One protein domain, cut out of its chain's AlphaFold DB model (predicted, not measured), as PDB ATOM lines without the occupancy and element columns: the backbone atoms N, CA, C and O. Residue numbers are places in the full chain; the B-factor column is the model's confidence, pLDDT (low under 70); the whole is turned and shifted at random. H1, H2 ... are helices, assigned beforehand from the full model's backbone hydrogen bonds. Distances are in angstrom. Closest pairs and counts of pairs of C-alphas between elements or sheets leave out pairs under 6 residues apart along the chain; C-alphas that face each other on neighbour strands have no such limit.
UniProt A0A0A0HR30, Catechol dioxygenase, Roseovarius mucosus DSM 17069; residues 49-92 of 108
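AT A GLANCE: This is residues 49 to 92 of the 108 residues of the protein "Catechol dioxygenase" of Roseovarius mucosus DSM 17069 (UniProt A0A0A0HR30). Picture an open, flat V: the long helix H1 makes one arm, and the short helices H2 and H3, set at a corner to each other, make the other. The arms meet only where the last part of H1, residues 62 to 63, touches H2, beside the loop of residues 65 to 71 that folds the chain back; the outer ends, residues 49 to 58 and 87 to 92, stick out free. The printed part has 44 residues with three named helices, in the order H1, H2, H3, and no named strand; the class is all helix. It is loose, with a radius of gyration of the C-alphas of 13.1 A and spans of 40 by 29 by 12 A.

HOW THE PARTS SIT: Begin with the longest helix, H1, residues 49 to 64. It touches H2, residues 72 to 79, with residues 62 to 63 alone; look at the closest C-alphas, those of Ala 62 and Glu 72, 5.5 A apart. H1 and H2 run opposite ways at a steep tilt of 65 degrees. Farther out, H2 and H3, residues 82 to 90, only just touch, with 3 pairs of C-alphas within 8 A, and only at the corner by their link. Their closest C-alphas are those of Gly 77 and Glu 83, 5.3 A apart, and their lines are about perpendicular at 79 degrees. H1 and H3 are apart. In H1, H2 and H3 every O i to N i+4 pair is within hydrogen-bond range.

IN THESE COORDINATES: Find C-alpha 49 at (116.917, 131.693, 137.773); from there H1 runs 22.5 A to C-alpha 64 at (107.364, 128.937, 157.952). H2 measures 10.3 A from C-alpha 72 to C-alpha 79. H3 measures 12.2 A and ends at C-alpha 90, at (119.861, 154.840, 164.796).

THE WHOLE: The C-alphas of Gly 50 and Pro 92 are the two farthest apart, 40.1 A. The printed part has no cut. The link from H1 to H2 is short, with 7 residues, and that from H2 to H3 is tight, with 2. The mean pLDDT of the printed part is 96.0, and no printed residue is under 70.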
ATOM      1  N   HIS A  49     118.293 131.948 137.352       97.88
ATOM      2  CA  HIS A  49     116.917 131.693 137.773       97.88
ATOM      3  C   HIS A  49     116.799 130.556 138.804       97.88
ATOM      4  O   HIS A  49     116.022 130.671 139.746       97.88
ATOM      5  N   GLY A  50     117.581 129.480 138.655       98.56
ATOM      6  CA  GLY A  50     117.592 128.370 139.617       98.56
ATOM      7  C   GLY A  50     118.045 128.806 141.013       98.56
ATOM      8  O   GLY A  50     117.367 128.516 141.991       98.56
ATOM      9  N   GLU A  51     119.123 129.589 141.091       98.62
ATOM     10  CA  GLU A  51     119.661 130.129 142.348       98.62
ATOM     11  C   GLU A  51     118.662 131.080 143.022       98.62
ATOM     12  O   GLU A  51     118.476 131.047 144.239       98.62
ATOM     13  N   PHE A  52     117.949 131.890 142.230       98.38
ATOM     14  CA  PHE A  52     116.862 132.724 142.740       98.38
ATOM     15  C   PHE A  52     115.750 131.884 143.388       98.38
ATOM     16  O   PHE A  52     115.305 132.208 144.489       98.38
ATOM     17  N   LEU A  53     115.326 130.789 142.747       98.56
ATOM     18  CA  LEU A  53     114.303 129.899 143.306       98.56
ATOM     19  C   LEU A  53     114.771 129.217 144.598       98.56
ATOM     20  O   LEU A  53     113.989 129.099 145.541       98.56
ATOM     21  N   GLU A  54     116.040 128.819 144.681       98.50
ATOM     22  CA  GLU A  54     116.620 128.284 145.917       98.50
ATOM     23  C   GLU A  54     116.614 129.323 147.048       98.50
ATOM     24  O   GLU A  54     116.238 129.002 148.181       98.50
ATOM     25  N   GLY A  55     116.945 130.581 146.739       97.56
ATOM     26  CA  GLY A  55     116.824 131.706 147.668       97.56
ATOM     27  C   GLY A  55     115.381 131.935 148.133       97.56
ATOM     28  O   GLY A  55     115.133 132.112 149.328       97.56
ATOM     29  N   CYS A  56     114.403 131.855 147.226       97.94
ATOM     30  CA  CYS A  56     112.985 131.919 147.581       97.94
ATOM     31  C   CYS A  56     112.569 130.777 148.517       97.94
ATOM     32  O   CYS A  56     111.864 131.018 149.496       97.94
ATOM     33  N   GLU A  57     113.018 129.546 148.263       98.25
ATOM     34  CA  GLU A  57     112.733 128.414 149.148       98.25
ATOM     35  C   GLU A  57     113.419 128.563 150.515       98.25
ATOM     36  O   GLU A  57     112.831 128.190 151.531       98.25
ATOM     37  N   TYR A  58     114.612 129.158 150.585       97.25
ATOM     38  CA  TYR A  58     115.240 129.523 151.859       97.25
ATOM     39  C   TYR A  58     114.379 130.514 152.658       97.25
ATOM     40  O   TYR A  58     114.040 130.237 153.810       97.25
ATOM     41  N   LEU A  59     113.955 131.621 152.037       97.50
ATOM     42  CA  LEU A  59     113.115 132.639 152.683       97.50
ATOM     43  C   LEU A  59     111.748 132.087 153.107       97.50
ATOM     44  O   LEU A  59     111.236 132.426 154.172       97.50
ATOM     45  N   LYS A  60     111.165 131.196 152.304       97.81
ATOM     46  CA  LYS A  60     109.921 130.497 152.636       97.81
ATOM     47  C   LYS A  60     110.080 129.598 153.858       97.81
ATOM     48  O   LYS A  60     109.237 129.666 154.748       97.81
ATOM     49  N   ARG A  61     111.145 128.788 153.936       97.06
ATOM     50  CA  ARG A  61     111.424 127.961 155.126       97.06
ATOM     51  C   ARG A  61     111.619 128.825 156.370       97.06
ATOM     52  O   ARG A  61     111.068 128.494 157.417       97.06
ATOM     53  N   ALA A  62     112.341 129.940 156.248       95.56
ATOM     54  CA  ALA A  62     112.496 130.910 157.331       95.56
ATOM     55  C   ALA A  62     111.122 131.420 157.800       95.56
ATOM     56  O   ALA A  62     110.762 131.252 158.961       95.56
ATOM     57  N   GLY A  63     110.286 131.915 156.881       96.06
ATOM     58  CA  GLY A  63     108.939 132.387 157.218       96.06
ATOM     59  C   GLY A  63     108.035 131.317 157.841       96.06
ATOM     60  O   GLY A  63     107.289 131.615 158.767       96.06
ATOM     61  N   GLN A  64     108.122 130.063 157.388       97.12
ATOM     62  CA  GLN A  64     107.364 128.937 157.952       97.12
ATOM     63  C   GLN A  64     107.813 128.530 159.360       97.12
ATOM     64  O   GLN A  64     107.061 127.852 160.054       97.12
ATOM     65  N   THR A  65     109.025 128.915 159.765       96.31
ATOM     66  CA  THR A  65     109.567 128.601 161.094       96.31
ATOM     67  C   THR A  65     109.435 129.774 162.069       96.31
ATOM     68  O   THR A  65     109.876 129.667 163.213       96.31
ATOM     69  N   CYS A  66     108.857 130.899 161.636       95.50
ATOM     70  CA  CYS A  66     108.476 131.972 162.541       95.50
ATOM     71  C   CYS A  66     107.277 131.555 163.403       95.50
ATOM     72  O   CYS A  66     106.317 130.967 162.904       95.50
ATOM     73  N   ASP A  67     107.300 131.946 164.672       95.50
ATOM     74  CA  ASP A  67     106.181 131.839 165.607       95.50
ATOM     75  C   ASP A  67     106.186 133.025 166.598       95.50
ATOM     76  O   ASP A  67     106.897 134.016 166.403       95.50
ATOM     77  N   GLU A  68     105.364 132.965 167.650       95.06
ATOM     78  CA  GLU A  68     105.268 134.027 168.665       95.06
ATOM     79  C   GLU A  68     106.582 134.274 169.424       95.06
ATOM     80  O   GLU A  68     106.810 135.378 169.912       95.06
ATOM     81  N   ASN A  69     107.459 133.271 169.506       94.00
ATOM     82  CA  ASN A  69     108.718 133.320 170.247       94.00
ATOM     83  C   ASN A  69     109.953 133.356 169.329       94.00
ATOM     84  O   ASN A  69     111.059 133.614 169.806       94.00
ATOM     85  N   ARG A  70     109.791 133.093 168.025       93.75
ATOM     86  CA  ARG A  70     110.879 132.990 167.044       93.75
ATOM     87  C   ARG A  70     110.598 133.829 165.803       93.75
ATOM     88  O   ARG A  70     109.646 133.580 165.073       93.75
ATOM     89  N   GLN A  71     111.464 134.804 165.531       96.12
ATOM     90  CA  GLN A  71     111.353 135.706 164.380       96.12
ATOM     91  C   GLN A  71     112.540 135.514 163.428       96.12
ATOM     92  O   GLN A  71     113.565 136.181 163.545       96.12
ATOM     93  N   GLU A  72     112.403 134.610 162.455       96.88
ATOM     94  CA  GLU A  72     113.508 134.227 161.563       96.88
ATOM     95  C   GLU A  72     114.037 135.352 160.688       96.88
ATOM     96  O   GLU A  72     115.213 135.353 160.347       96.88
ATOM     97  N   PHE A  73     113.199 136.320 160.318       94.94
ATOM     98  CA  PHE A  73     113.664 137.461 159.532       94.94
ATOM     99  C   PHE A  73     114.550 138.408 160.347       94.94
ATOM    100  O   PHE A  73     115.444 139.025 159.774       94.94
ATOM    101  N   VAL A  74     114.344 138.482 161.668       94.56
ATOM    102  CA  VAL A  74     115.250 139.206 162.572       94.56
ATOM    103  C   VAL A  74     116.566 138.445 162.677       94.56
ATOM    104  O   VAL A  74     117.606 139.018 162.383       94.56
ATOM    105  N   LEU A  75     116.521 137.133 162.934       95.38
ATOM    106  CA  LEU A  75     117.736 136.309 163.006       95.38
ATOM    107  C   LEU A  75     118.524 136.282 161.687       95.38
ATOM    108  O   LEU A  75     119.753 136.252 161.689       95.38
ATOM    109  N   LEU A  76     117.838 136.316 160.543       95.75
ATOM    110  CA  LEU A  76     118.478 136.496 159.241       95.75
ATOM    111  C   LEU A  76     119.172 137.862 159.155       95.75
ATOM    112  O   LEU A  76     120.287 137.949 158.646       95.75
ATOM    113  N   GLY A  77     118.530 138.912 159.671       95.94
ATOM    114  CA  GLY A  77     119.129 140.234 159.832       95.94
ATOM    115  C   GLY A  77     120.402 140.203 160.677       95.94
ATOM    116  O   GLY A  77     121.391 140.814 160.273       95.94
ATOM    117  N   ASP A  78     120.418 139.445 161.772       95.25
ATOM    118  CA  ASP A  78     121.587 139.288 162.647       95.25
ATOM    119  C   ASP A  78     122.739 138.578 161.920       95.25
ATOM    120  O   ASP A  78     123.874 139.056 161.922       95.25
ATOM    121  N   ILE A  79     122.449 137.467 161.229       95.88
ATOM    122  CA  ILE A  79     123.444 136.694 160.460       95.88
ATOM    123  C   ILE A  79     124.068 137.543 159.344       95.88
ATOM    124  O   ILE A  79     125.264 137.432 159.071       95.88
ATOM    125  N   LEU A  80     123.266 138.390 158.696       96.56
ATOM    126  CA  LEU A  80     123.719 139.286 157.632       96.56
ATOM    127  C   LEU A  80     124.343 140.591 158.163       96.56
ATOM    128  O   LEU A  80     124.872 141.369 157.370       96.56
ATOM    129  N   GLY A  81     124.277 140.851 159.472       97.31
ATOM    130  CA  GLY A  81     124.751 142.088 160.100       97.31
ATOM    131  C   GLY A  81     123.873 143.321 159.837       97.31
ATOM    132  O   GLY A  81     124.304 144.444 160.096       97.31
ATOM    133  N   ILE A  82     122.653 143.137 159.323       96.62
ATOM    134  CA  ILE A  82     121.709 144.226 159.027       96.62
ATOM    135  C   ILE A  82     121.199 144.861 160.321       96.62
ATOM    136  O   ILE A  82     121.107 146.084 160.394       96.62
ATOM    137  N   GLU A  83     120.882 144.048 161.331       94.62
ATOM    138  CA  GLU A  83     120.343 144.518 162.615       94.62
ATOM    139  C   GLU A  83     121.328 145.471 163.303       94.62
ATOM    140  O   GLU A  83     121.011 146.640 163.527       94.62
ATOM    141  N   VAL A  84     122.574 145.027 163.475       95.12
ATOM    142  CA  VAL A  84     123.672 145.844 164.009       95.12
ATOM    143  C   VAL A  84     123.933 147.100 163.166       95.12
ATOM    144  O   VAL A  84     124.161 148.173 163.720       95.12
ATOM    145  N   LEU A  85     123.891 147.014 161.831       96.50
ATOM    146  CA  LEU A  85     124.076 148.191 160.972       96.50
ATOM    147  C   LEU A  85     122.972 149.239 161.190       96.50
ATOM    148  O   LEU A  85     123.258 150.432 161.280       96.50
ATOM    149  N   VAL A  86     121.712 148.809 161.276       95.94
ATOM    150  CA  VAL A  86     120.578 149.706 161.536       95.94
ATOM    151  C   VAL A  86     120.654 150.295 162.945       95.94
ATOM    152  O   VAL A  86     120.355 151.482 163.111       95.94
ATOM    153  N   ASP A  87     121.096 149.515 163.934       95.19
ATOM    154  CA  ASP A  87     121.340 150.008 165.290       95.19
ATOM    155  C   ASP A  87     122.392 151.124 165.290       95.19
ATOM    156  O   ASP A  87     122.124 152.215 165.784       95.19
ATOM    157  N   MET A  88     123.533 150.927 164.620       95.00
ATOM    158  CA  MET A  88     124.582 151.951 164.504       95.00
ATOM    159  C   MET A  88     124.098 153.246 163.836       95.00
ATOM    160  O   MET A  88     124.529 154.335 164.216       95.00
ATOM    161  N   LEU A  89     123.217 153.142 162.835       94.94
ATOM    162  CA  LEU A  89     122.618 154.304 162.168       94.94
ATOM    163  C   LEU A  89     121.616 155.038 163.067       94.94
ATOM    164  O   LEU A  89     121.482 156.256 162.967       94.94
ATOM    165  N   SER A  90     120.900 154.298 163.913       95.69
ATOM    166  CA  SER A  90     119.861 154.840 164.796       95.69
ATOM    167  C   SER A  90     120.440 155.406 166.092       95.69
ATOM    168  O   SER A  90     119.917 156.383 166.621       95.69
ATOM    169  N   ASN A  91     121.531 154.812 166.574       93.12
ATOM    170  CA  ASN A  91     122.199 155.109 167.836       93.12
ATOM    171  C   ASN A  91     123.684 155.450 167.596       93.12
ATOM    172  O   ASN A  91     124.574 154.706 168.022       93.12
ATOM    173  N   PRO A  92     123.989 156.560 166.897       86.12
ATOM    174  CA  PRO A  92     125.366 156.943 166.622       86.12
ATOM    175  C   PRO A  92     126.124 157.196 167.930       86.12
ATOM    176  O   PRO A  92     125.698 157.973 168.785       86.12
TER     177      PRO A  92